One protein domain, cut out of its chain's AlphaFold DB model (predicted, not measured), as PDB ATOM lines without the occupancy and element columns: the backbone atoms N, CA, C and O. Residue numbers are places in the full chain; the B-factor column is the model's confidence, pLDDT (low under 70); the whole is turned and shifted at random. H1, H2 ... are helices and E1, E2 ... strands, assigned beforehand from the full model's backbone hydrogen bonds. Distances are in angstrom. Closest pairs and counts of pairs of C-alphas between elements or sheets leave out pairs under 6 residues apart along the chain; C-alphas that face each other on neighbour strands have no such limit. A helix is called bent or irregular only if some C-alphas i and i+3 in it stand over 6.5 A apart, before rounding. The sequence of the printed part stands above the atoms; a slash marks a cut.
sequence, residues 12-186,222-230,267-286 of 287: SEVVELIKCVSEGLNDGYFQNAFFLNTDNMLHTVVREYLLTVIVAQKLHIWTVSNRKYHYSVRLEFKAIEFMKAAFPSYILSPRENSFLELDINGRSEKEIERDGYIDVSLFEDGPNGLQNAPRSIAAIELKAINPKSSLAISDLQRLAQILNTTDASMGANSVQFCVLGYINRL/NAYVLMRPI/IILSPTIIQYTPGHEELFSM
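This is residues 12 to 186, 222 to 230 and 267 to 286 of the 287 residues of an uncharacterized protein of Proteobacteria bacterium (UniProt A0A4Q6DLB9). A twisted seven-stranded sheet is the middle of three layers, with the helical hairpin of H1 and H2 packed over one face and H4 over the other; short H3 packs on E4 and E5 beside the strands. The strand hairpin E2 and E3 is an arm at one end of the long axis, and residues 37 to 42, between H1 and H2, stick out at the other. The printed part has 204 residues, with four named helices and nine named strands in the order H1 H2 E1 H3 E2 E3 E4 E5 H4 E6 E7 E8 E9; the class is mixed. The sheet, E1 E4 E5 E6 E8 E7 E9, is mixed too. The whole is compact, with a radius of gyration of the C-alphas of 18.7 A, but elongated in outline, 67 by 37 by 33 A.

H1, residues 12 to 36, and H2, residues 41 to 65, touch as a helical hairpin, opposite ways at a steep tilt of 38 degrees; their closest C-alphas, Gly 24 and Val 55, are 4.2 A apart. H1 is irregular, with C-alphas 31 and 34 8.0 A apart. Both are on the same face of the sheet. The closest C-alphas of H2 and edge strand E1, residues 71 to 78, are those of His 60 and Val 73, 6.0 A. H3, residues 79 to 85, stands only just at the sheet's level, with a height of 3.8 A. E2, residues 90 to 94, and E3, residues 102 to 106, form an antiparallel hairpin, with N 91 and O 105 at 2.9 A. E4, residues 117 to 124, is antiparallel to E1, with N 72 and O 123 at 2.8 A, and forms a hairpin with E5, residues 135 to 145, with N 122 and O 138 at 2.9 A. E5, H4, residues 149 to 164, and E6, residues 177 to 185, make a strand-helix-strand unit, two parallel neighbour strands with a helix between, its crossover right-handed; N 141 and O 179 are 2.8 A apart. H4 is on the face opposite H1 and H2, at a height over the sheet of 8.9 A; the closest C-alphas of H4 and E6, Leu 159 and Cys 178, are 5.9 A apart. E8, residues 267 to 270, is antiparallel to E6, N 178 to O 269 2.9 A, and to E7, residues 222 to 230, N 224 to O 268 2.9 A. Edge strand E9, residues 283 to 285, is antiparallel to E7, N 225 to O 284 3.2 A. Every O i to N i+4 pair is within hydrogen-bond range in H3 and H4, with 19 of 21 in H1 and 20 of 21 in H2.

H1 begins at C-alpha 12 (245.288, 279.790, 240.861) and is 32.5 A long; H2 is 36.7 A. E1 bends by 82 degrees at residue 75 and E4 by 75 degrees at residue 120. E5 is 30.9 A long, H4 22.0 A, E6 26.0 A and E7 25.6 A. E9 ends at C-alpha 285 (230.392, 277.355, 233.674).

The C-alphas farthest apart, Thr 38 and Asn 97, are 68.1 A apart. Residues 187 to 221 and 231 to 266 are not printed; the C-alpha gaps across these cuts are 26.0 A and 16.0 A. The links H4 to E6 and E8 to E9 are long. Mean pLDDT of the printed part is 83.8; 38 residues are under 70, among them 34 to 43, 126 to 132 and 275 to 284.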
ATOM      1  N   SER A  12     244.720 278.461 241.127       83.94
ATOM      2  CA  SER A  12     245.288 279.790 240.861       83.94
ATOM      3  C   SER A  12     246.233 279.818 239.660       83.94
ATOM      4  O   SER A  12     246.143 280.742 238.857       83.94
ATOM      5  N   GLU A  13     247.093 278.809 239.496       87.94
ATOM      6  CA  GLU A  13     247.986 278.696 238.332       87.94
ATOM      7  C   GLU A  13     247.202 278.549 237.032       87.94
ATOM      8  O   GLU A  13     247.517 279.214 236.047       87.94
ATOM      9  N   VAL A  14     246.146 277.730 237.039       88.38
ATOM     10  CA  VAL A  14     245.269 277.566 235.872       88.38
ATOM     11  C   VAL A  14     244.624 278.901 235.497       88.38
ATOM     12  O   VAL A  14     244.603 279.276 234.326       88.38
ATOM     13  N   VAL A  15     244.147 279.661 236.485       87.38
ATOM     14  CA  VAL A  15     243.553 280.986 236.261       87.38
ATOM     15  C   VAL A  15     244.561 281.990 235.702       87.38
ATOM     16  O   VAL A  15     244.235 282.712 234.760       87.38
ATOM     17  N   GLU A  16     245.775 282.048 236.249       89.12
ATOM     18  CA  GLU A  16     246.836 282.913 235.721       89.12
ATOM     19  C   GLU A  16     247.192 282.552 234.279       89.12
ATOM     20  O   GLU A  16     247.290 283.435 233.429       89.12
ATOM     21  N   LEU A  17     247.297 281.260 233.973       91.75
ATOM     22  CA  LEU A  17     247.570 280.784 232.624       91.75
ATOM     23  C   LEU A  17     246.467 281.193 231.642       91.75
ATOM     24  O   LEU A  17     246.767 281.686 230.554       91.75
ATOM     25  N   ILE A  18     245.193 281.048 232.021       91.38
ATOM     26  CA  ILE A  18     244.048 281.485 231.204       91.38
ATOM     27  C   ILE A  18     244.128 282.989 230.917       91.38
ATOM     28  O   ILE A  18     243.884 283.421 229.785       91.38
ATOM     29  N   LYS A  19     244.507 283.793 231.920       91.50
ATOM     30  CA  LYS A  19     244.743 285.231 231.737       91.50
ATOM     31  C   LYS A  19     245.875 285.478 230.745       91.50
ATOM     32  O   LYS A  19     245.672 286.244 229.809       91.50
ATOM     33  N   CYS A  20     246.996 284.765 230.862       93.75
ATOM     34  CA  CYS A  20     248.105 284.867 229.912       93.75
ATOM     35  C   CYS A  20     247.697 284.511 228.476       93.75
ATOM     36  O   CYS A  20     248.148 285.172 227.543       93.75
ATOM     37  N   VAL A  21     246.830 283.511 228.275       95.88
ATOM     38  CA  VAL A  21     246.293 283.188 226.940       95.88
ATOM     39  C   VAL A  21     245.447 284.343 226.407       95.88
ATOM     40  O   VAL A  21     245.659 284.786 225.280       95.88
ATOM     41  N   SER A  22     244.525 284.875 227.213       94.44
ATOM     42  CA  SER A  22     243.685 286.006 226.800       94.44
ATOM     43  C   SER A  22     244.502 287.269 226.503       94.44
ATOM     44  O   SER A  22     244.225 287.962 225.527       94.44
ATOM     45  N   GLU A  23     245.501 287.580 227.327       94.44
ATOM     46  CA  GLU A  23     246.423 288.699 227.112       94.44
ATOM     47  C   GLU A  23     247.291 288.477 225.871       94.44
ATOM     48  O   GLU A  23     247.507 289.404 225.098       94.44
ATOM     49  N   GLY A  24     247.740 287.243 225.626       95.25
ATOM     50  CA  GLY A  24     248.468 286.876 224.414       95.25
ATOM     51  C   GLY A  24     247.635 287.055 223.142       95.25
ATOM     52  O   GLY A  24     248.153 287.547 222.144       95.25
ATOM     53  N   LEU A  25     246.339 286.728 223.178       94.56
ATOM     54  CA  LEU A  25     245.414 287.003 222.070       94.56
ATOM     55  C   LEU A  25     245.254 288.511 221.825       94.56
ATOM     56  O   LEU A  25     245.273 288.954 220.677       94.56
ATOM     57  N   ASN A  26     245.136 289.296 222.899       93.12
ATOM     58  CA  ASN A  26     245.039 290.753 222.836       93.12
ATOM     59  C   ASN A  26     246.301 291.387 222.225       93.12
ATOM     60  O   ASN A  26     246.230 292.114 221.234       93.12
ATOM     61  N   ASP A  27     247.473 291.047 222.762       93.06
ATOM     62  CA  ASP A  27     248.762 291.517 222.253       93.06
ATOM     63  C   ASP A  27     248.985 291.054 220.809       93.06
ATOM     64  O   ASP A  27     249.442 291.823 219.962       93.06
ATOM     65  N   GLY A  28     248.614 289.809 220.507       90.50
ATOM     66  CA  GLY A  28     248.722 289.224 219.181       90.50
ATOM     67  C   GLY A  28     247.875 289.954 218.142       90.50
ATOM     68  O   GLY A  28     248.337 290.127 217.012       90.50
ATOM     69  N   TYR A  29     246.691 290.446 218.522       88.94
ATOM     70  CA  TYR A  29     245.877 291.308 217.670       88.94
ATOM     71  C   TYR A  29     246.598 292.620 217.344       88.94
ATOM     72  O   TYR A  29     246.817 292.927 216.174       88.94
ATOM     73  N   PHE A  30     247.014 293.381 218.359       87.31
ATOM     74  CA  PHE A  30     247.608 294.703 218.139       87.31
ATOM     75  C   PHE A  30     248.957 294.642 217.420       87.31
ATOM     76  O   PHE A  30     249.211 295.444 216.522       87.31
ATOM     77  N   GLN A  31     249.804 293.666 217.751       86.12
ATOM     78  CA  GLN A  31     251.121 293.513 217.125       86.12
ATOM     79  C   GLN A  31     251.032 293.079 215.658       86.12
ATOM     80  O   GLN A  31     251.930 293.380 214.873       86.12
ATOM     81  N   ASN A  32     249.945 292.407 215.269       81.06
ATOM     82  CA  ASN A  32     249.768 291.876 213.919       81.06
ATOM     83  C   ASN A  32     248.588 292.507 213.173       81.06
ATOM     84  O   ASN A  32     248.203 291.995 212.122       81.06
ATOM     85  N   ALA A  33     248.035 293.624 213.661       73.19
ATOM     86  CA  ALA A  33     246.846 294.275 213.101       73.19
ATOM     87  C   ALA A  33     246.975 294.529 211.588       73.19
ATOM     88  O   ALA A  33     246.034 294.310 210.829       73.19
ATOM     89  N   PHE A  34     248.179 294.893 211.131       67.38
ATOM     90  CA  PHE A  34     248.493 295.053 209.709       67.38
ATOM     91  C   PHE A  34     248.238 293.775 208.896       67.38
ATOM     92  O   PHE A  34     247.581 293.813 207.858       67.38
ATOM     93  N   PHE A  35     248.713 292.628 209.386       62.66
ATOM     94  CA  PHE A  35     248.509 291.336 208.734       62.66
ATOM     95  C   PHE A  35     247.094 290.798 208.922       62.66
ATOM     96  O   PHE A  35     246.675 289.970 208.117       62.66
ATOM     97  N   LEU A  36     246.372 291.243 209.956       58.16
ATOM     98  CA  LEU A  36     245.011 290.818 210.307       58.16
ATOM     99  C   LEU A  36     243.911 291.488 209.457       58.16
ATOM    100  O   LEU A  36     242.796 290.972 209.418       58.16
ATOM    101  N   ASN A  37     244.242 292.546 208.705       57.81
ATOM    102  CA  ASN A  37     243.294 293.340 207.907       57.81
ATOM    103  C   ASN A  37     243.318 293.071 206.377       57.81
ATOM    104  O   ASN A  37     242.686 293.795 205.617       57.81
ATOM    105  N   THR A  38     244.033 292.046 205.897       55.84
ATOM    106  CA  THR A  38     244.191 291.701 204.459       55.84
ATOM    107  C   THR A  38     243.516 290.372 204.029       55.84
ATOM    108  O   THR A  38     243.845 289.303 204.527       55.84
ATOM    109  N   ASP A  39     242.597 290.373 203.059       53.88
ATOM    110  CA  ASP A  39     241.705 289.227 202.726       53.88
ATOM    111  C   ASP A  39     242.314 288.047 201.914       53.88
ATOM    112  O   ASP A  39     241.656 287.457 201.058       53.88
ATOM    113  N   ASN A  40     243.564 287.637 202.151       58.34
ATOM    114  CA  ASN A  40     244.149 286.464 201.466       58.34
ATOM    115  C   ASN A  40     244.145 285.213 202.365       58.34
ATOM    116  O   ASN A  40     244.523 285.297 203.530       58.34
ATOM    117  N   MET A  41     243.818 284.029 201.827       52.69
ATOM    118  CA  MET A  41     243.870 282.755 202.573       52.69
ATOM    119  C   MET A  41     245.262 282.437 203.135       52.69
ATOM    120  O   MET A  41     245.365 281.876 204.224       52.69
ATOM    121  N   LEU A  42     246.335 282.828 202.431       55.69
ATOM    122  CA  LEU A  42     247.704 282.702 202.948       55.69
ATOM    123  C   LEU A  42     247.875 283.490 204.261       55.69
ATOM    124  O   LEU A  42     248.635 283.079 205.135       55.69
ATOM    125  N   HIS A  43     247.126 284.584 204.441       67.06
ATOM    126  CA  HIS A  43     247.139 285.345 205.683       67.06
ATOM    127  C   HIS A  43     246.430 284.620 206.822       67.06
ATOM    128  O   HIS A  43     246.866 284.797 207.946       67.06
ATOM    129  N   THR A  44     245.409 283.783 206.602       70.25
ATOM    130  CA  THR A  44     244.734 283.083 207.715       70.25
ATOM    131  C   THR A  44     245.691 282.166 208.473       70.25
ATOM    132  O   THR A  44     245.781 282.270 209.693       70.25
ATOM    133  N   VAL A  45     246.466 281.343 207.758       77.31
ATOM    134  CA  VAL A  45     247.463 280.446 208.373       77.31
ATOM    135  C   VAL A  45     248.581 281.248 209.043       77.31
ATOM    136  O   VAL A  45     248.954 280.968 210.177       77.31
ATOM    137  N   VAL A  46     249.082 282.294 208.376       82.69
ATOM    138  CA  VAL A  46     250.126 283.163 208.943       82.69
ATOM    139  C   VAL A  46     249.630 283.896 210.195       82.69
ATOM    140  O   VAL A  46     250.371 284.006 211.162       82.69
ATOM    141  N   ARG A  47     248.378 284.367 210.215       81.06
ATOM    142  CA  ARG A  47     247.757 285.020 211.378       81.06
ATOM    143  C   ARG A  47     247.624 284.064 212.548       81.06
ATOM    144  O   ARG A  47     247.976 284.440 213.657       81.06
ATOM    145  N   GLU A  48     247.120 282.859 212.301       87.62
ATOM    146  CA  GLU A  48     246.979 281.830 213.332       87.62
ATOM    147  C   GLU A  48     248.338 281.488 213.945       87.62
ATOM    148  O   GLU A  48     248.487 281.514 215.164       87.62
ATOM    149  N   TYR A  49     249.361 281.304 213.109       91.38
ATOM    150  CA  TYR A  49     250.718 281.051 213.581       91.38
ATOM    151  C   TYR A  49     251.310 282.238 214.359       91.38
ATOM    152  O   TYR A  49     251.895 282.053 215.422       91.38
ATOM    153  N   LEU A  50     251.138 283.477 213.883       91.25
ATOM    154  CA  LEU A  50     251.619 284.668 214.595       91.25
ATOM    155  C   LEU A  50     250.931 284.832 215.955       91.25
ATOM    156  O   LEU A  50     251.608 285.091 216.947       91.25
ATOM    157  N   LEU A  51     249.612 284.626 216.025       92.31
ATOM    158  CA  LEU A  51     248.874 284.598 217.292       92.31
ATOM    159  C   LEU A  51     249.422 283.510 218.222       92.31
ATOM    160  O   LEU A  51     249.671 283.773 219.398       92.31
ATOM    161  N   THR A  52     249.684 282.325 217.674       95.75
ATOM    162  CA  THR A  52     250.256 281.186 218.399       95.75
ATOM    163  C   THR A  52     251.609 281.505 219.016       95.75
ATOM    164  O   THR A  52     251.821 281.273 220.208       95.75
ATOM    165  N   VAL A  53     252.502 282.129 218.248       96.25
ATOM    166  CA  VAL A  53     253.813 282.565 218.740       96.25
ATOM    167  C   VAL A  53     253.674 283.579 219.878       96.25
ATOM    168  O   VAL A  53     254.361 283.435 220.890       96.25
ATOM    169  N   ILE A  54     252.787 284.574 219.763       95.94
ATOM    170  CA  ILE A  54     252.614 285.595 220.811       95.94
ATOM    171  C   ILE A  54     252.046 284.993 222.102       95.94
ATOM    172  O   ILE A  54     252.564 285.268 223.189       95.94
ATOM    173  N   VAL A  55     251.033 284.127 222.005       96.62
ATOM    174  CA  VAL A  55     250.481 283.422 223.172       96.62
ATOM    175  C   VAL A  55     251.556 282.559 223.839       96.62
ATOM    176  O   VAL A  55     251.738 282.631 225.055       96.62
ATOM    177  N   ALA A  56     252.337 281.804 223.064       96.94
ATOM    178  CA  ALA A  56     253.416 280.983 223.608       96.94
ATOM    179  C   ALA A  56     254.529 281.809 224.267       96.94
ATOM    180  O   ALA A  56     255.044 281.411 225.310       96.94
ATOM    181  N   GLN A  57     254.880 282.974 223.714       96.06
ATOM    182  CA  GLN A  57     255.838 283.889 224.338       96.06
ATOM    183  C   GLN A  57     255.337 284.397 225.694       96.06
ATOM    184  O   GLN A  57     256.109 284.417 226.653       96.06
ATOM    185  N   LYS A  58     254.053 284.763 225.806       95.44
ATOM    186  CA  LYS A  58     253.462 285.170 227.092       95.44
ATOM    187  C   LYS A  58     253.490 284.053 228.117       95.44
ATOM    188  O   LYS A  58     253.932 284.280 229.241       95.44
ATOM    189  N   LEU A  59     253.088 282.851 227.715       94.88
ATOM    190  CA  LEU A  59     253.150 281.673 228.575       94.88
ATOM    191  C   LEU A  59     254.587 281.391 229.014       94.88
ATOM    192  O   LEU A  59     254.833 281.185 230.196       94.88
ATOM    193  N   HIS A  60     255.556 281.464 228.099       94.06
ATOM    194  CA  HIS A  60     256.962 281.272 228.431       94.06
ATOM    195  C   HIS A  60     257.451 282.301 229.463       94.06
ATOM    196  O   HIS A  60     258.042 281.924 230.473       94.06
ATOM    197  N   ILE A  61     257.146 283.588 229.270       93.69
ATOM    198  CA  ILE A  61     257.483 284.643 230.238       93.69
ATOM    199  C   ILE A  61     256.844 284.347 231.600       93.69
ATOM    200  O   ILE A  61     257.531 284.428 232.618       93.69
ATOM    201  N   TRP A  62     255.566 283.959 231.630       91.50
ATOM    202  CA  TRP A  62     254.877 283.577 232.865       91.50
ATOM    203  C   TRP A  62     255.559 282.393 233.566       91.50
ATOM    204  O   TRP A  62     255.797 282.472 234.771       91.50
ATOM    205  N   THR A  63     255.957 281.345 232.833       88.69
ATOM    206  CA  THR A  63     256.673 280.195 233.419       88.69
ATOM    207  C   THR A  63     258.033 280.587 234.005       88.69
ATOM    208  O   THR A  63     258.347 280.220 235.133       88.69
ATOM    209  N   VAL A  64     258.829 281.396 233.294       86.75
ATOM    210  CA  VAL A  64     260.184 281.787 233.728       86.75
ATOM    211  C   VAL A  64     260.154 282.787 234.886       86.75
ATOM    212  O   VAL A  64     260.970 282.693 235.811       86.75
ATOM    213  N   SER A  65     259.229 283.752 234.859       84.81
ATOM    214  CA  SER A  65     259.088 284.749 235.928       84.81
ATOM    215  C   SER A  65     258.628 284.116 237.239       84.81
ATOM    216  O   SER A  65     259.044 284.542 238.319       84.81
ATOM    217  N   ASN A  66     257.837 283.050 237.163       75.88
ATOM    218  CA  ASN A  66     257.394 282.297 238.321       75.88
ATOM    219  C   ASN A  66     258.299 281.084 238.548       75.88
ATOM    220  O   ASN A  66     257.892 279.954 238.327       75.88
ATOM    221  N   ARG A  67     259.513 281.304 239.077       64.56
ATOM    222  CA  ARG A  67     260.543 280.266 239.356       64.56
ATOM    223  C   ARG A  67     260.091 279.056 240.201       64.56
ATOM    224  O   ARG A  67     260.892 278.160 240.444       64.56
ATOM    225  N   LYS A  68     258.855 279.061 240.704       66.62
ATOM    226  CA  LYS A  68     258.196 277.923 241.358       66.62
ATOM    227  C   LYS A  68     257.664 276.895 240.352       66.62
ATOM    228  O   LYS A  68     257.471 275.744 240.718       66.62
ATOM    229  N   TYR A  69     257.399 277.322 239.124       67.38
ATOM    230  CA  TYR A  69     256.760 276.537 238.085       67.38
ATOM    231  C   TYR A  69     257.831 275.891 237.207       67.38
ATOM    232  O   TYR A  69     258.547 276.563 236.468       67.38
ATOM    233  N   HIS A  70     257.945 274.569 237.286       80.00
ATOM    234  CA  HIS A  70     258.810 273.783 236.409       80.00
ATOM    235  C   HIS A  70     258.065 273.435 235.119       80.00
ATOM    236  O   HIS A  70     257.929 272.266 234.778       80.00
ATOM    237  N   TYR A  71     257.523 274.444 234.428       88.81
ATOM    238  CA  TYR A  71     256.788 274.230 233.184       88.81
ATOM    239  C   TYR A  71     257.620 274.628 231.963       88.81
ATOM    240  O   TYR A  71     258.269 275.676 231.960       88.81
ATOM    241  N   SER A  72     257.542 273.831 230.898       91.62
ATOM    242  CA  SER A  72     258.098 274.159 229.587       91.62
ATOM    243  C   SER A  72     256.996 274.315 228.538       91.62
ATOM    244  O   SER A  72     256.025 273.560 228.494       91.62
ATOM    245  N   VAL A  73     257.146 275.332 227.685       94.81
ATOM    246  CA  VAL A  73     256.212 275.658 226.599       94.81
ATOM    247  C   VAL A  73     256.806 275.172 225.283       94.81
ATOM    248  O   VAL A  73     257.965 275.463 224.981       94.81
ATOM    249  N   ARG A  74     256.024 274.439 224.490       96.44
ATOM    250  CA  ARG A  74     256.426 273.953 223.163       96.44
ATOM    251  C   ARG A  74     255.403 274.367 222.121       96.44
ATOM    252  O   ARG A  74     254.208 274.217 222.346       96.44
ATOM    253  N   LEU A  75     255.895 274.868 220.996       96.56
ATOM    254  CA  LEU A  75     255.089 275.213 219.831       96.56
ATOM    255  C   LEU A  75     254.977 274.024 218.890       96.56
ATOM    256  O   LEU A  75     255.963 273.297 218.742       96.56
ATOM    257  N   GLU A  76     253.823 273.880 218.238       94.62
ATOM    258  CA  GLU A  76     253.612 272.915 217.151       94.62
ATOM    259  C   GLU A  76     254.120 271.520 217.544       94.62
ATOM    260  O   GLU A  76     254.963 270.909 216.880       94.62
ATOM    261  N   PHE A  77     253.682 271.036 218.708       95.75
ATOM    262  CA  PHE A  77     254.133 269.747 219.226       95.75
ATOM    263  C   PHE A  77     253.218 268.643 218.708       95.75
ATOM    264  O   PHE A  77     252.000 268.792 218.725       95.75
ATOM    265  N   LYS A  78     253.771 267.519 218.236       95.31
ATOM    266  CA  LYS A  78     252.937 266.460 217.650       95.31
ATOM    267  C   LYS A  78     251.934 265.934 218.671       95.31
ATOM    268  O   LYS A  78     252.325 265.528 219.765       95.31
ATOM    269  N   ALA A  79     250.665 265.856 218.283       94.38
ATOM    270  CA  ALA A  79     249.582 265.424 219.160       94.38
ATOM    271  C   ALA A  79     249.811 264.003 219.709       94.38
ATOM    272  O   ALA A  79     249.634 263.772 220.903       94.38
ATOM    273  N   ILE A  80     250.296 263.069 218.877       92.06
ATOM    274  CA  ILE A  80     250.635 261.704 219.324       92.06
ATOM    275  C   ILE A  80     251.732 261.729 220.396       92.06
ATOM    276  O   ILE A  80     251.632 261.043 221.414       92.06
ATOM    277  N   GLU A  81     252.781 262.530 220.197       92.31
ATOM    278  CA  GLU A  81     253.878 262.646 221.162       92.31
ATOM    279  C   GLU A  81     253.400 263.322 222.458       92.31
ATOM    280  O   GLU A  81     253.797 262.905 223.549       92.31
ATOM    281  N   PHE A  82     252.504 264.313 222.350       94.56
ATOM    282  CA  PHE A  82     251.849 264.957 223.487       94.56
ATOM    283  C   PHE A  82     251.049 263.937 224.302       94.56
ATOM    284  O   PHE A  82     251.242 263.828 225.513       94.56
ATOM    285  N   MET A  83     250.208 263.132 223.651       93.12
ATOM    286  CA  MET A  83     249.411 262.115 224.342       93.12
ATOM    287  C   MET A  83     250.256 261.007 224.939       93.12
ATOM    288  O   MET A  83     250.002 260.572 226.059       93.12
ATOM    289  N   LYS A  84     251.318 260.586 224.253       90.38
ATOM    290  CA  LYS A  84     252.277 259.638 224.820       90.38
ATOM    291  C   LYS A  84     252.900 260.189 226.107       90.38
ATOM    292  O   LYS A  84     253.059 259.453 227.078       90.38
ATOM    293  N   ALA A  85     253.237 261.478 226.142       91.50
ATOM    294  CA  ALA A  85     253.800 262.140 227.317       91.50
ATOM    295  C   ALA A  85     252.782 262.443 228.435       91.50
ATOM    296  O   ALA A  85     253.198 262.753 229.553       91.50
ATOM    297  N   ALA A  86     251.480 262.290 228.185       91.50
ATOM    298  CA  ALA A  86     250.439 262.418 229.205       91.50
ATOM    299  C   ALA A  86     250.434 261.258 230.224       91.50
ATOM    300  O   ALA A  86     249.926 261.389 231.337       91.50
ATOM    301  N   PHE A  87     251.042 260.120 229.892       88.50
ATOM    302  CA  PHE A  87     251.133 258.954 230.776       88.50
ATOM    303  C   PHE A  87     252.541 258.822 231.387       88.50
ATOM    304  O   PHE A  87     253.496 259.372 230.840       88.50
ATOM    305  N   PRO A  88     252.737 258.113 232.511       81.69
ATOM    306  CA  PRO A  88     254.059 257.780 233.055       81.69
ATOM    307  C   PRO A  88     254.987 257.153 232.007       81.69
ATOM    308  O   PRO A  88     254.520 256.504 231.078       81.69
ATOM    309  N   SER A  89     256.303 257.365 232.105       80.00
ATOM    310  CA  SER A  89     257.284 256.801 231.154       80.00
ATOM    311  C   SER A  89     257.369 255.281 231.221       80.00
ATOM    312  O   SER A  89     257.531 254.628 230.187       80.00
ATOM    313  N   TYR A  90     257.206 254.738 232.422       77.75
ATOM    314  CA  TYR A  90     257.072 253.320 232.677       77.75
ATOM    315  C   TYR A  90     256.225 253.075 233.925       77.75
ATOM    316  O   TYR A  90     256.124 253.944 234.794       77.75
ATOM    317  N   ILE A  91     255.662 251.875 234.029       77.56
ATOM    318  CA  ILE A  91     255.080 251.342 235.262       77.56
ATOM    319  C   ILE A  91     255.756 250.016 235.593       77.56
ATOM    320  O   ILE A  91     256.063 249.224 234.704       77.56
ATOM    321  N   LEU A  92     255.997 249.801 236.887       78.88
ATOM    322  CA  LEU A  92     256.456 248.524 237.417       78.88
ATOM    323  C   LEU A  92     255.238 247.676 237.779       78.88
ATOM    324  O   LEU A  92     254.480 248.049 238.677       78.88
ATOM    325  N   SER A  93     255.048 246.550 237.099       76.75
ATOM    326  CA  SER A  93     253.998 245.579 237.427       76.75
ATOM    327  C   SER A  93     254.609 244.301 238.000       76.75
ATOM    328  O   SER A  93     255.652 243.875 237.509       76.75
ATOM    329  N   PRO A  94     253.988 243.653 239.002       73.56
ATOM    330  CA  PRO A  94     254.405 242.323 239.437       73.56
ATOM    331  C   PRO A  94     254.388 241.351 238.259       73.56
ATOM    332  O   PRO A  94     253.396 241.290 237.530       73.56
ATOM    333  N   ARG A  95     255.473 240.600 238.077       77.88
ATOM    334  CA  ARG A  95     255.543 239.557 237.055       77.88
ATOM    335  C   ARG A  95     254.604 238.413 237.435       77.88
ATOM    336  O   ARG A  95     254.520 238.047 238.612       77.88
ATOM    337  N   GLU A  96     253.898 237.831 236.464       67.81
ATOM    338  CA  GLU A  96     253.015 236.690 236.736       67.81
ATOM    339  C   GLU A  96     253.786 235.583 237.480       67.81
ATOM    340  O   GLU A  96     254.793 235.070 236.998       67.81
ATOM    341  N   ASN A  97     253.298 235.217 238.672       67.19
ATOM    342  CA  ASN A  97     253.860 234.199 239.571       67.19
ATOM    343  C   ASN A  97     255.162 234.555 240.320       67.19
ATOM    344  O   ASN A  97     255.783 233.659 240.897       67.19
ATOM    345  N   SER A  98     255.557 235.831 240.404       62.44
ATOM    346  CA  SER A  98     256.660 236.257 241.278       62.44
ATOM    347  C   SER A  98     256.347 237.562 242.009       62.44
ATOM    348  O   SER A  98     256.118 238.599 241.399       62.44
ATOM    349  N   PHE A  99     256.396 237.529 243.343       61.53
ATOM    350  CA  PHE A  99     256.308 238.738 244.177       61.53
ATOM    351  C   PHE A  99     257.608 239.559 244.192       61.53
ATOM    352  O   PHE A  99     257.605 240.691 244.672       61.53
ATOM    353  N   LEU A 100     258.721 238.987 243.718       70.06
ATOM    354  CA  LEU A 100     260.055 239.596 243.783       70.06
ATOM    355  C   LEU A 100     260.526 240.156 242.434       70.06
ATOM    356  O   LEU A 100     261.472 240.940 242.410       70.06
ATOM    357  N   GLU A 101     259.879 239.778 241.328       69.81
ATOM    358  CA  GLU A 101     260.224 240.244 239.984       69.81
ATOM    359  C   GLU A 101     259.177 241.236 239.472       69.81
ATOM    360  O   GLU A 101     257.972 241.001 239.575       69.81
ATOM    361  N   LEU A 102     259.650 242.355 238.924       75.31
ATOM    362  CA  LEU A 102     258.820 243.409 238.351       75.31
ATOM    363  C   LEU A 102     259.090 243.497 236.849       75.31
ATOM    364  O   LEU A 102     260.247 243.587 236.437       75.31
ATOM    365  N   ASP A 103     258.028 243.523 236.053       76.06
ATOM    366  CA  ASP A 103     258.096 243.882 234.642       76.06
ATOM    367  C   ASP A 103     258.075 245.410 234.499       76.06
ATOM    368  O   ASP A 103     257.357 246.115 235.215       76.06
ATOM    369  N   ILE A 104     258.882 245.925 233.569       75.62
ATOM    370  CA  ILE A 104     258.911 247.346 233.210       75.62
ATOM    371  C   ILE A 104     258.059 247.520 231.955       75.62
ATOM    372  O   ILE A 104     258.505 247.212 230.848       75.62
ATOM    373  N   ASN A 105     256.852 248.053 232.118       74.00
ATOM    374  CA  ASN A 105     255.971 248.358 230.993       74.00
ATOM    375  C   ASN A 105     256.184 249.804 230.554       74.00
ATOM    376  O   ASN A 105     255.985 250.724 231.345       74.00
ATOM    377  N   GLY A 106     256.614 250.010 229.308       69.88
ATOM    378  CA  GLY A 106     256.814 251.338 228.723       69.88
ATOM    379  C   GLY A 106     255.561 251.902 228.045       69.88
ATOM    380  O   GLY A 106     254.625 251.174 227.723       69.88
ATOM    381  N   ARG A 107     255.571 253.213 227.771       76.00
ATOM    382  CA  ARG A 107     254.489 253.916 227.053       76.00
ATOM    383  C   ARG A 107     254.199 253.295 225.682       76.00
ATOM    384  O   ARG A 107     255.073 253.292 224.811       76.00
ATOM    385  N   SER A 108     252.949 252.897 225.463       71.12
ATOM    386  CA  SER A 108     252.407 252.622 224.129       71.12
ATOM    387  C   SER A 108     251.929 253.911 223.453       71.12
ATOM    388  O   SER A 108     251.629 254.904 224.120       71.12
ATOM    389  N   GLU A 109     251.893 253.910 222.122       74.12
ATOM    390  CA  GLU A 109     251.211 254.967 221.373       74.12
ATOM    391  C   GLU A 109     249.707 254.908 221.649       74.12
ATOM    392  O   GLU A 109     249.143 253.833 221.870       74.12
ATOM    393  N   LYS A 110     249.075 256.081 221.694       76.31
ATOM    394  CA  LYS A 110     247.633 256.222 221.885       76.31
ATOM    395  C   LYS A 110     247.019 256.761 220.612       76.31
ATOM    396  O   LYS A 110     247.551 257.706 220.036       76.31
ATOM    397  N   GLU A 111     245.917 256.147 220.201       72.50
ATOM    398  CA  GLU A 111     245.142 256.623 219.066       72.50
ATOM    399  C   GLU A 111     244.503 257.970 219.415       72.50
ATOM    400  O   GLU A 111     243.836 258.121 220.440       72.50
ATOM    401  N   ILE A 112     244.723 258.949 218.542       75.38
ATOM    402  CA  ILE A 112     244.030 260.236 218.525       75.38
ATOM    403  C   ILE A 112     243.338 260.306 217.169       75.38
ATOM    404  O   ILE A 112     243.923 259.901 216.169       75.38
ATOM    405  N   GLU A 113     242.107 260.818 217.108       67.88
ATOM    406  CA  GLU A 113     241.336 260.841 215.853       67.88
ATOM    407  C   GLU A 113     242.009 261.653 214.735       67.88
ATOM    408  O   GLU A 113     241.768 261.411 213.552       67.88
ATOM    409  N   ARG A 114     242.852 262.627 215.097       72.88
ATOM    410  CA  ARG A 114     243.596 263.466 214.156       72.88
ATOM    411  C   ARG A 114     245.079 263.475 214.489       72.88
ATOM    412  O   ARG A 114     245.497 264.073 215.483       72.88
ATOM    413  N   ASP A 115     245.860 262.913 213.574       74.69
ATOM    414  CA  ASP A 115     247.283 263.202 213.467       74.69
ATOM    415  C   ASP A 115     247.490 264.685 213.152       74.69
ATOM    416  O   ASP A 115     246.746 265.300 212.383       74.69
ATOM    417  N   GLY A 116     248.501 265.278 213.776       90.44
ATOM    418  CA  GLY A 116     248.797 266.693 213.622       90.44
ATOM    419  C   GLY A 116     249.589 267.244 214.793       90.44
ATOM    420  O   GLY A 116     250.247 266.506 215.533       90.44
ATOM    421  N   TYR A 117     249.502 268.556 214.948       95.00
ATOM    422  CA  TYR A 117     250.221 269.323 215.949       95.00
ATOM    423  C   TYR A 117     249.236 269.992 216.909       95.00
ATOM    424  O   TYR A 117     248.073 270.208 216.564       95.00
ATOM    425  N   ILE A 118     249.688 270.213 218.138       96.88
ATOM    426  CA  ILE A 118     249.057 271.074 219.132       96.88
ATOM    427  C   ILE A 118     249.780 272.415 219.056       96.88
ATOM    428  O   ILE A 118     251.008 272.440 219.220       96.88
ATOM    429  N   ASP A 119     249.033 273.495 218.839       97.25
ATOM    430  CA  ASP A 119     249.585 274.834 218.595       97.25
ATOM    431  C   ASP A 119     250.528 275.263 219.731       97.25
ATOM    432  O   ASP A 119     251.693 275.599 219.495       97.25
ATOM    433  N   VAL A 120     250.065 275.156 220.985       98.19
ATOM    434  CA  VAL A 120     250.901 275.339 222.180       98.19
ATOM    435  C   VAL A 120     250.676 274.204 223.176       98.19
ATOM    436  O   VAL A 120     249.569 273.950 223.644       98.19
ATOM    437  N   SER A 121     251.757 273.529 223.549       97.56
ATOM    438  CA  SER A 121     251.765 272.469 224.557       97.56
ATOM    439  C   SER A 121     252.526 272.910 225.799       97.56
ATOM    440  O   SER A 121     253.642 273.425 225.694       97.56
ATOM    441  N   LEU A 122     251.954 272.653 226.975       95.44
ATOM    442  CA  LEU A 122     252.630 272.823 228.255       95.44
ATOM    443  C   LEU A 122     253.021 271.477 228.843       95.44
ATOM    444  O   LEU A 122     252.205 270.554 228.934       95.44
ATOM    445  N   PHE A 123     254.265 271.414 229.295       93.44
ATOM    446  CA  PHE A 123     254.833 270.266 229.975       93.44
ATOM    447  C   PHE A 123     255.280 270.644 231.375       93.44
ATOM    448  O   PHE A 123     255.726 271.764 231.591       93.44
ATOM    449  N   GLU A 124     255.210 269.697 232.298       88.81
ATOM    450  CA  GLU A 124     255.932 269.748 233.563       88.81
ATOM    451  C   GLU A 124     257.272 269.025 233.402       88.81
ATOM    452  O   GLU A 124     257.328 267.862 232.980       88.81
ATOM    453  N   ASP A 125     258.348 269.727 233.735       81.50
ATOM    454  CA  ASP A 125     259.701 269.201 233.779       81.50
ATOM    455  C   ASP A 125     259.936 268.565 235.161       81.50
ATOM    456  O   ASP A 125     259.862 269.223 236.198       81.50
ATOM    457  N   GLY A 126     260.219 267.260 235.189       66.94
ATOM    458  CA  GLY A 126     260.475 266.545 236.442       66.94
ATOM    459  C   GLY A 126     261.818 266.929 237.092       66.94
ATOM    460  O   GLY A 126     262.765 267.305 236.393       66.94
ATOM    461  N   PRO A 127     261.965 266.792 238.422       57.31
ATOM    462  CA  PRO A 127     263.222 267.074 239.116       57.31
ATOM    463  C   PRO A 127     264.317 266.065 238.722       57.31
ATOM    464  O   PRO A 127     264.211 264.899 239.071       57.31
ATOM    465  N   ASN A 128     265.367 266.506 238.014       52.28
ATOM    466  CA  ASN A 128     266.591 265.776 237.596       52.28
ATOM    467  C   ASN A 128     266.730 264.287 238.035       52.28
ATOM    468  O   ASN A 128     266.927 263.996 239.212       52.28
ATOM    469  N   GLY A 129     266.719 263.334 237.079       52.22
ATOM    470  CA  GLY A 129     266.802 261.874 237.341       52.22
ATOM    471  C   GLY A 129     266.066 260.966 236.322       52.22
ATOM    472  O   GLY A 129     265.457 261.461 235.378       52.22
ATOM    473  N   LEU A 130     266.096 259.638 236.516       46.00
ATOM    474  CA  LEU A 130     265.603 258.608 235.569       46.00
ATOM    475  C   LEU A 130     264.063 258.509 235.409       46.00
ATOM    476  O   LEU A 130     263.597 257.865 234.472       46.00
ATOM    477  N   GLN A 131     263.266 259.134 236.285       53.47
ATOM    478  CA  GLN A 131     261.789 259.175 236.195       53.47
ATOM    479  C   GLN A 131     261.245 260.434 235.488       53.47
ATOM    480  O   GLN A 131     260.035 260.608 235.387       53.47
ATOM    481  N   ASN A 132     262.116 261.293 234.953       63.12
ATOM    482  CA  ASN A 132     261.790 262.695 234.658       63.12
ATOM    483  C   ASN A 132     261.583 263.013 233.178       63.12
ATOM    484  O   ASN A 132     262.016 264.056 232.693       63.12
ATOM    485  N   ALA A 133     260.933 262.117 232.436       76.12
ATOM    486  CA  ALA A 133     260.453 262.508 231.117       76.12
ATOM    487  C   ALA A 133     259.389 263.609 231.296       76.12
ATOM    488  O   ALA A 133     258.482 263.398 232.105       76.12
ATOM    489  N   PRO A 134     259.463 264.731 230.552       85.62
ATOM    490  CA  PRO A 134     258.456 265.780 230.622       85.62
ATOM    491  C   PRO A 134     257.050 265.201 230.479       85.62
ATOM    492  O   PRO A 134     256.819 264.316 229.639       85.62
ATOM    493  N   ARG A 135     256.131 265.670 231.322       88.81
ATOM    494  CA  ARG A 135     254.734 265.228 231.323       88.81
ATOM    495  C   ARG A 135     253.848 266.287 230.712       88.81
ATOM    496  O   ARG A 135     253.960 267.452 231.066       88.81
ATOM    497  N   SER A 136     252.962 265.881 229.817       94.06
ATOM    498  CA  SER A 136     251.976 266.786 229.227       94.06
ATOM    499  C   SER A 136     250.969 267.226 230.285       94.06
ATOM    500  O   SER A 136     250.385 266.369 230.954       94.06
ATOM    501  N   ILE A 137     250.769 268.539 230.425       93.81
ATOM    502  CA  ILE A 137     249.870 269.135 231.428       93.81
ATOM    503  C   ILE A 137     248.697 269.860 230.782       93.81
ATOM    504  O   ILE A 137     247.571 269.726 231.255       93.81
ATOM    505  N   ALA A 138     248.932 270.605 229.702       96.19
ATOM    506  CA  ALA A 138     247.866 271.310 229.002       96.19
ATOM    507  C   ALA A 138     248.135 271.401 227.501       96.19
ATOM    508  O   ALA A 138     249.276 271.585 227.071       96.19
ATOM    509  N   ALA A 139     247.065 271.276 226.723       97.69
ATOM    510  CA  ALA A 139     247.059 271.522 225.285       97.69
ATOM    511  C   ALA A 139     246.252 272.789 225.005       97.69
ATOM    512  O   ALA A 139     245.151 272.950 225.536       97.69
ATOM    513  N   ILE A 140     246.798 273.680 224.188       98.38
ATOM    514  CA  ILE A 140     246.166 274.933 223.795       98.38
ATOM    515  C   ILE A 140     246.115 274.958 222.272       98.38
ATOM    516  O   ILE A 140     247.146 274.889 221.607       98.38
ATOM    517  N   GLU A 141     244.903 275.074 221.750       97.81
ATOM    518  CA  GLU A 141     244.599 275.287 220.342       97.81
ATOM    519  C   GLU A 141     244.218 276.748 220.150       97.81
ATOM    520  O   GLU A 141     243.455 277.318 220.936       97.81
ATOM    521  N   LEU A 142     244.745 277.366 219.107       96.88
ATOM    522  CA  LEU A 142     244.511 278.756 218.781       96.88
ATOM    523  C   LEU A 142     243.926 278.849 217.384       96.88
ATOM    524  O   LEU A 142     244.292 278.116 216.472       96.88
ATOM    525  N   LYS A 143     242.972 279.754 217.207       93.31
ATOM    526  CA  LYS A 143     242.395 280.027 215.895       93.31
ATOM    527  C   LYS A 143     242.476 281.504 215.576       93.31
ATOM    528  O   LYS A 143     242.477 282.365 216.460       93.31
ATOM    529  N   ALA A 144     242.540 281.784 214.279       84.25
ATOM    530  CA  ALA A 144     242.454 283.139 213.762       84.25
ATOM    531  C   ALA A 144     241.096 283.807 214.086       84.25
ATOM    532  O   ALA A 144     240.232 283.254 214.766       84.25
ATOM    533  N   ILE A 145     240.908 285.028 213.579       88.31
ATOM    534  CA  ILE A 145     239.681 285.807 213.783       88.31
ATOM    535  C   ILE A 145     238.479 285.088 213.152       88.31
ATOM    536  O   ILE A 145     238.538 284.704 211.984       88.31
ATOM    537  N   ASN A 146     237.378 284.983 213.903       90.31
ATOM    538  CA  ASN A 146     236.098 284.410 213.473       90.31
ATOM    539  C   ASN A 146     236.239 282.991 212.897       90.31
ATOM    540  O   ASN A 146     235.951 282.770 211.713       90.31
ATOM    541  N   PRO A 147     236.687 282.009 213.702       91.94
ATOM    542  CA  PRO A 147     236.839 280.648 213.215       91.94
ATOM    543  C   PRO A 147     235.501 280.087 212.729       91.94
ATOM    544  O   PRO A 147     234.439 280.334 213.305       91.94
ATOM    545  N   LYS A 148     235.554 279.264 211.676       92.69
ATOM    546  CA  LYS A 148     234.387 278.476 211.262       92.69
ATOM    547  C   LYS A 148     233.995 277.542 212.405       92.69
ATOM    548  O   LYS A 148     234.853 276.845 212.944       92.69
ATOM    549  N   SER A 149     232.699 277.455 212.703       94.31
ATOM    550  CA  SER A 149     232.177 276.594 213.774       94.31
ATOM    551  C   SER A 149     232.625 275.139 213.640       94.31
ATOM    552  O   SER A 149     232.978 274.519 214.633       94.31
ATOM    553  N   SER A 150     232.687 274.607 212.416       95.56
ATOM    554  CA  SER A 150     233.151 273.240 212.159       95.56
ATOM    555  C   SER A 150     234.600 272.998 212.595       95.56
ATOM    556  O   SER A 150     234.919 271.898 213.029       95.56
ATOM    557  N   LEU A 151     235.471 274.010 212.488       93.31
ATOM    558  CA  LEU A 151     236.863 273.916 212.936       93.31
ATOM    559  C   LEU A 151     236.933 273.979 214.462       93.31
ATOM    560  O   LEU A 151     237.494 273.079 215.072       93.31
ATOM    561  N   ALA A 152     236.262 274.963 215.072       95.06
ATOM    562  CA  ALA A 152     236.201 275.095 216.528       95.06
ATOM    563  C   ALA A 152     235.636 273.830 217.203       95.06
ATOM    564  O   ALA A 152     236.209 273.337 218.167       95.06
ATOM    565  N   ILE A 153     234.550 273.263 216.665       96.44
ATOM    566  CA  ILE A 153     233.961 272.007 217.155       96.44
ATOM    567  C   ILE A 153     234.945 270.844 216.999       96.44
ATOM    568  O   ILE A 153     235.096 270.066 217.937       96.44
ATOM    569  N   SER A 154     235.633 270.730 215.857       95.00
ATOM    570  CA  SER A 154     236.614 269.658 215.641       95.00
ATOM    571  C   SER A 154     237.782 269.733 216.625       95.00
ATOM    572  O   SER A 154     238.210 268.703 217.145       95.00
ATOM    573  N   ASP A 155     238.284 270.931 216.921       95.94
ATOM    574  CA  ASP A 155     239.378 271.081 217.879       95.94
ATOM    575  C   ASP A 155     238.901 270.864 219.318       95.94
ATOM    576  O   ASP A 155     239.579 270.177 220.077       95.94
ATOM    577  N   LEU A 156     237.693 271.313 219.679       96.75
ATOM    578  CA  LEU A 156     237.082 270.980 220.973       96.75
ATOM    579  C   LEU A 156     236.876 269.468 221.148       96.75
ATOM    580  O   LEU A 156     237.124 268.951 222.233       96.75
ATOM    581  N   GLN A 157     236.468 268.747 220.097       95.88
ATOM    582  CA  GLN A 157     236.369 267.281 220.113       95.88
ATOM    583  C   GLN A 157     237.728 266.633 220.379       95.88
ATOM    584  O   GLN A 157     237.838 265.789 221.269       95.88
ATOM    585  N   ARG A 158     238.778 267.074 219.677       95.19
ATOM    586  CA  ARG A 158     240.145 266.579 219.888       95.19
ATOM    587  C   ARG A 158     240.641 266.865 221.309       95.19
ATOM    588  O   ARG A 158     241.197 265.977 221.950       95.19
ATOM    589  N   LEU A 159     240.409 268.069 221.831       96.69
ATOM    590  CA  LEU A 159     240.794 268.446 223.195       96.69
ATOM    591  C   LEU A 159     240.025 267.641 224.257       96.69
ATOM    592  O   LEU A 159     240.612 267.187 225.238       96.69
ATOM    593  N   ALA A 160     238.730 267.396 224.046       96.12
ATOM    594  CA  ALA A 160     237.941 266.525 224.912       96.12
ATOM    595  C   ALA A 160     238.443 265.072 224.871       96.12
ATOM    596  O   ALA A 160     238.526 264.425 225.915       96.12
ATOM    597  N   GLN A 161     238.823 264.561 223.694       94.75
ATOM    598  CA  GLN A 161     239.424 263.232 223.552       94.75
ATOM    599  C   GLN A 161     240.737 263.134 224.337       94.75
ATOM    600  O   GLN A 161     240.926 262.173 225.083       94.75
ATOM    601  N   ILE A 162     241.619 264.134 224.216       94.94
ATOM    602  CA  ILE A 162     242.886 264.216 224.960       94.94
ATOM    603  C   ILE A 162     242.643 264.051 226.464       94.94
ATOM    604  O   ILE A 162     243.293 263.220 227.094       94.94
ATOM    605  N   LEU A 163     241.683 264.787 227.029       94.62
ATOM    606  CA  LEU A 163     241.372 264.749 228.463       94.62
ATOM    607  C   LEU A 163     240.689 263.446 228.902       94.62
ATOM    608  O   LEU A 163     240.990 262.923 229.972       94.62
ATOM    609  N   ASN A 164     239.789 262.904 228.080       92.50
ATOM    610  CA  ASN A 164     239.035 261.690 228.404       92.50
ATOM    611  C   ASN A 164     239.816 260.391 228.141       92.50
ATOM    612  O   ASN A 164     239.379 259.314 228.553       92.50
ATOM    613  N   THR A 165     240.964 260.455 227.459       91.00
ATOM    614  CA  THR A 165     241.784 259.269 227.186       91.00
ATOM    615  C   THR A 165     242.368 258.727 228.488       91.00
ATOM    616  O   THR A 165     243.057 259.437 229.224       91.00
ATOM    617  N   THR A 166     242.134 257.442 228.746       88.06
ATOM    618  CA  THR A 166     242.656 256.710 229.906       88.06
ATOM    619  C   THR A 166     243.478 255.510 229.455       88.06
ATOM    620  O   THR A 166     243.324 255.014 228.338       88.06
ATOM    621  N   ASP A 167     244.363 255.031 230.326       84.44
ATOM    622  CA  ASP A 167     245.131 253.816 230.088       84.44
ATOM    623  C   ASP A 167     245.176 252.973 231.361       84.44
ATOM    624  O   ASP A 167     245.896 253.284 232.307       84.44
ATOM    625  N   ALA A 168     244.427 251.871 231.375       81.19
ATOM    626  CA  ALA A 168     244.391 250.965 232.519       81.19
ATOM    627  C   ALA A 168     245.774 250.384 232.873       81.19
ATOM    628  O   ALA A 168     246.024 250.073 234.035       81.19
ATOM    629  N   SER A 169     246.673 250.256 231.892       79.88
ATOM    630  CA  SER A 169     248.023 249.706 232.070       79.88
ATOM    631  C   SER A 169     249.065 250.751 232.479       79.88
ATOM    632  O   SER A 169     250.052 250.402 233.124       79.88
ATOM    633  N   MET A 170     248.836 252.026 232.141       79.75
ATOM    634  CA  MET A 170     249.762 253.141 232.395       79.75
ATOM    635  C   MET A 170     249.228 254.156 233.420       79.75
ATOM    636  O   MET A 170     249.890 255.146 233.715       79.75
ATOM    637  N   GLY A 171     248.056 253.930 234.006       79.56
ATOM    638  CA  GLY A 171     247.489 254.794 235.038       79.56
ATOM    639  C   GLY A 171     246.881 256.093 234.499       79.56
ATOM    640  O   GLY A 171     246.368 256.164 233.382       79.56
ATOM    641  N   ALA A 172     246.878 257.128 235.342       84.75
ATOM    642  CA  ALA A 172     246.163 258.368 235.066       84.75
ATOM    643  C   ALA A 172     246.884 259.266 234.045       84.75
ATOM    644  O   ALA A 172     248.103 259.469 234.097       84.75
ATOM    645  N   ASN A 173     246.074 259.851 233.165       90.56
ATOM    646  CA  ASN A 173     246.438 260.932 232.261       90.56
ATOM    647  C   ASN A 173     246.804 262.191 233.074       90.56
ATOM    648  O   ASN A 173     246.063 262.569 233.980       90.56
ATOM    649  N   SER A 174     247.955 262.812 232.794       92.12
ATOM    650  CA  SER A 174     248.403 264.033 233.485       92.12
ATOM    651  C   SER A 174     247.881 265.330 232.892       92.12
ATOM    652  O   SER A 174     248.145 266.377 233.477       92.12
ATOM    653  N   VAL A 175     247.186 265.301 231.754       94.38
ATOM    654  CA  VAL A 175     246.612 266.515 231.173       94.38
ATOM    655  C   VAL A 175     245.479 266.987 232.079       94.38
ATOM    656  O   VAL A 175     244.517 266.265 232.327       94.38
ATOM    657  N   GLN A 176     245.621 268.200 232.604       93.75
ATOM    658  CA  GLN A 176     244.724 268.759 233.614       93.75
ATOM    659  C   GLN A 176     243.637 269.621 232.995       93.75
ATOM    660  O   GLN A 176     242.549 269.702 233.540       93.75
ATOM    661  N   PHE A 177     243.917 270.273 231.874       95.31
ATOM    662  CA  PHE A 177     242.929 271.044 231.133       95.31
ATOM    663  C   PHE A 177     243.405 271.248 229.699       95.31
ATOM    664  O   PHE A 177     244.588 271.118 229.374       95.31
ATOM    665  N   CYS A 178     242.465 271.602 228.838       97.56
ATOM    666  CA  CYS A 178     242.732 271.995 227.467       97.56
ATOM    667  C   CYS A 178     242.057 273.329 227.173       97.56
ATOM    668  O   CYS A 178     241.021 273.645 227.758       97.56
ATOM    669  N   VAL A 179     242.638 274.102 226.261       97.88
ATOM    670  CA  VAL A 179     242.167 275.444 225.924       97.88
ATOM    671  C   VAL A 179     241.965 275.566 224.420       97.88
ATOM    672  O   VAL A 179     242.833 275.172 223.651       97.88
ATOM    673  N   LEU A 180     240.848 276.159 224.008       98.00
ATOM    674  CA  LEU A 180     240.673 276.729 222.676       98.00
ATOM    675  C   LEU A 180     240.608 278.254 222.811       98.00
ATOM    676  O   LEU A 180     239.707 278.777 223.466       98.00
ATOM    677  N   GLY A 181     241.550 278.966 222.199       97.75
ATOM    678  CA  GLY A 181     241.601 280.427 222.175       97.75
ATOM    679  C   GLY A 181     241.394 280.987 220.770       97.75
ATOM    680  O   GLY A 181     241.935 280.466 219.801       97.75
ATOM    681  N   TYR A 182     240.623 282.059 220.629       96.12
ATOM    682  CA  TYR A 182     240.455 282.749 219.348       96.12
ATOM    683  C   TYR A 182     240.010 284.198 219.537       96.12
ATOM    684  O   TYR A 182     239.688 284.636 220.641       96.12
ATOM    685  N   ILE A 183     239.990 284.950 218.438       94.12
ATOM    686  CA  ILE A 183     239.457 286.314 218.399       94.12
ATOM    687  C   ILE A 183     238.122 286.293 217.660       94.12
ATOM    688  O   ILE A 183     238.007 285.695 216.592       94.12
ATOM    689  N   ASN A 184     237.118 286.972 218.199       92.69
ATOM    690  CA  ASN A 184     235.819 287.130 217.569       92.69
ATOM    691  C   ASN A 184     235.525 288.605 217.298       92.69
ATOM    692  O   ASN A 184     235.432 289.401 218.230       92.69
ATOM    693  N   ARG A 185     235.340 288.959 216.030       90.69
ATOM    694  CA  ARG A 185     234.795 290.247 215.611       90.69
ATOM    695  C   ARG A 185     233.277 290.176 215.635       90.69
ATOM    696  O   ARG A 185     232.690 289.381 214.901       90.69
ATOM    697  N   LEU A 186     232.672 290.990 216.491       89.12
ATOM    698  CA  LEU A 186     231.225 291.081 216.665       89.12
ATOM    699  C   LEU A 186     230.605 292.084 215.688       89.12
ATOM    700  O   LEU A 186     229.485 291.883 215.226       89.12
ATOM    701  N   ASN A 222     234.105 269.546 232.598       93.19
ATOM    702  CA  ASN A 222     233.515 270.863 232.784       93.19
ATOM    703  C   ASN A 222     233.982 271.781 231.652       93.19
ATOM    704  O   ASN A 222     235.139 271.692 231.219       93.19
ATOM    705  N   ALA A 223     233.106 272.686 231.215       93.44
ATOM    706  CA  ALA A 223     233.425 273.682 230.199       93.44
ATOM    707  C   ALA A 223     233.264 275.101 230.751       93.44
ATOM    708  O   ALA A 223     232.186 275.487 231.215       93.44
ATOM    709  N   TYR A 224     234.326 275.894 230.638       92.88
ATOM    710  CA  TYR A 224     234.350 277.294 231.047       92.88
ATOM    711  C   TYR A 224     234.632 278.193 229.857       92.88
ATOM    712  O   TYR A 224     235.444 277.851 228.999       92.88
ATOM    713  N   VAL A 225     233.998 279.360 229.822       92.75
ATOM    714  CA  VAL A 225     234.226 280.345 228.765       92.75
ATOM    715  C   VAL A 225     234.588 281.682 229.388       92.75
ATOM    716  O   VAL A 225     233.896 282.162 230.283       92.75
ATOM    717  N   LEU A 226     235.678 282.268 228.904       92.38
ATOM    718  CA  LEU A 226     236.099 283.629 229.194       92.38
ATOM    719  C   LEU A 226     236.022 284.435 227.899       92.38
ATOM    720  O   LEU A 226     236.703 284.118 226.925       92.38
ATOM    721  N   MET A 227     235.208 285.487 227.899       92.56
ATOM    722  CA  MET A 227     235.135 286.453 226.805       92.56
ATOM    723  C   MET A 227     235.617 287.807 227.315       92.56
ATOM    724  O   MET A 227     235.129 288.274 228.345       92.56
ATOM    725  N   ARG A 228     236.572 288.442 226.626       90.44
ATOM    726  CA  ARG A 228     237.039 289.791 226.983       90.44
ATOM    727  C   ARG A 228     237.099 290.705 225.776       90.44
ATOM    728  O   ARG A 228     237.569 290.260 224.734       90.44
ATOM    729  N   PRO A 229     236.720 291.981 225.914       90.25
ATOM    730  CA  PRO A 229     236.954 292.952 224.859       90.25
ATOM    731  C   PRO A 229     238.464 293.162 224.655       90.25
ATOM    732  O   PRO A 229     239.193 293.463 225.598       90.25
ATOM    733  N   ILE A 230     238.914 293.007 223.411       88.81
ATOM    734  CA  ILE A 230     240.217 293.461 222.894       88.81
ATOM    735  C   ILE A 230     240.096 294.930 222.493       88.81
ATOM    736  O   ILE A 230     240.875 295.781 222.908       88.81
ATOM    737  N   ILE A 267     237.989 279.194 225.661       96.44
ATOM    738  CA  ILE A 267     237.186 278.057 226.110       96.44
ATOM    739  C   ILE A 267     238.123 277.079 226.808       96.44
ATOM    740  O   ILE A 267     239.128 276.677 226.226       96.44
ATOM    741  N   ILE A 268     237.796 276.680 228.033       95.94
ATOM    742  CA  ILE A 268     238.570 275.725 228.826       95.94
ATOM    743  C   ILE A 268     237.746 274.465 229.045       95.94
ATOM    744  O   ILE A 268     236.602 274.543 229.487       95.94
ATOM    745  N   LEU A 269     238.357 273.313 228.788       96.19
ATOM    746  CA  LEU A 269     237.841 272.003 229.171       96.19
ATOM    747  C   LEU A 269     238.681 271.462 230.327       96.19
ATOM    748  O   LEU A 269     239.908 271.486 230.248       96.19
ATOM    749  N   SER A 270     238.040 270.975 231.391       94.00
ATOM    750  CA  SER A 270     238.735 270.477 232.585       94.00
ATOM    751  C   SER A 270     237.972 269.328 233.263       94.00
ATOM    752  O   SER A 270     236.759 269.439 233.453       94.00
ATOM    753  N   PRO A 271     238.640 268.242 233.700       90.69
ATOM    754  CA  PRO A 271     238.022 267.186 234.495       90.69
ATOM    755  C   PRO A 271     237.738 267.632 235.938       90.69
ATOM    756  O   PRO A 271     236.945 267.003 236.632       90.69
ATOM    757  N   THR A 272     238.368 268.715 236.405       87.12
ATOM    758  CA  THR A 272     238.170 269.276 237.746       87.12
ATOM    759  C   THR A 272     237.492 270.639 237.683       87.12
ATOM    760  O   THR A 272     237.630 271.385 236.709       87.12
ATOM    761  N   ILE A 273     236.767 270.979 238.753       81.81
ATOM    762  CA  ILE A 273     236.132 272.289 238.874       81.81
ATOM    763  C   ILE A 273     237.208 273.350 239.097       81.81
ATOM    764  O   ILE A 273     237.934 273.311 240.093       81.81
ATOM    765  N   ILE A 274     237.270 274.332 238.201       75.81
ATOM    766  CA  ILE A 274     238.146 275.492 238.354       75.81
ATOM    767  C   ILE A 274     237.414 276.510 239.230       75.81
ATOM    768  O   ILE A 274     236.425 277.116 238.817       75.81
ATOM    769  N   GLN A 275     237.884 276.689 240.466       68.88
ATOM    770  CA  GLN A 275     237.355 277.720 241.358       68.88
ATOM    771  C   GLN A 275     237.858 279.091 240.901       68.88
ATOM    772  O   GLN A 275     238.988 279.482 241.186       68.88
ATOM    773  N   TYR A 276     237.007 279.815 240.179       63.94
ATOM    774  CA  TYR A 276     237.269 281.186 239.768       63.94
ATOM    775  C   TYR A 276     236.597 282.154 240.734       63.94
ATOM    776  O   TYR A 276     235.370 282.217 240.796       63.94
ATOM    777  N   THR A 277     237.384 282.913 241.495       56.16
ATOM    778  CA  THR A 277     236.845 283.977 242.348       56.16
ATOM    779  C   THR A 277     236.617 285.220 241.484       56.16
ATOM    780  O   THR A 277     237.593 285.770 240.964       56.16
ATOM    781  N   PRO A 278     235.368 285.683 241.291       48.78
ATOM    782  CA  PRO A 278     235.092 286.806 240.408       48.78
ATOM    783  C   PRO A 278     235.724 288.085 240.951       48.78
ATOM    784  O   PRO A 278     235.494 288.470 242.097       48.78
ATOM    785  N   GLY A 279     236.493 288.759 240.106       46.00
ATOM    786  CA  GLY A 279     237.080 290.063 240.395       46.00
ATOM    787  C   GLY A 279     236.949 291.013 239.214       46.00
ATOM    788  O   GLY A 279     237.931 291.659 238.901       46.00
ATOM    789  N   HIS A 280     235.770 291.071 238.574       40.91
ATOM    790  CA  HIS A 280     235.418 291.855 237.363       40.91
ATOM    791  C   HIS A 280     235.428 291.109 236.013       40.91
ATOM    792  O   HIS A 280     235.256 291.736 234.973       40.91
ATOM    793  N   GLU A 281     235.576 289.783 235.998       53.41
ATOM    794  CA  GLU A 281     235.703 288.997 234.760       53.41
ATOM    795  C   GLU A 281     234.758 287.787 234.812       53.41
ATOM    796  O   GLU A 281     234.801 287.012 235.768       53.41
ATOM    797  N   GLU A 282     233.892 287.630 233.809       57.66
ATOM    798  CA  GLU A 282     232.944 286.515 233.736       57.66
ATOM    799  C   GLU A 282     233.629 285.278 233.146       57.66
ATOM    800  O   GLU A 282     233.594 285.046 231.938       57.66
ATOM    801  N   LEU A 283     234.258 284.470 234.002       63.09
ATOM    802  CA  LEU A 283     234.362 283.041 233.724       63.09
ATOM    803  C   LEU A 283     233.036 282.409 234.146       63.09
ATOM    804  O   LEU A 283     232.656 282.496 235.314       63.09
ATOM    805  N   PHE A 284     232.332 281.777 233.219       68.06
ATOM    806  CA  PHE A 284     231.070 281.112 233.526       68.06
ATOM    807  C   PHE A 284     231.115 279.648 233.095       68.06
ATOM    808  O   PHE A 284     231.638 279.313 232.030       68.06
ATOM    809  N   SER A 285     230.595 278.778 233.967       70.12
ATOM    810  CA  SER A 285     230.392 277.355 233.674       70.12
ATOM    811  C   SER A 285     229.224 277.241 232.707       70.12
ATOM    812  O   SER A 285     228.160 277.801 232.973       70.12
ATOM    813  N   MET A 286     229.410 276.543 231.591       68.25
ATOM    814  CA  MET A 286     228.330 276.321 230.626       68.25
ATOM    815  C   MET A 286     227.668 274.945 230.764       68.25
ATOM    816  O   MET A 286     226.513 274.801 230.359       68.25
TER     817      MET A 286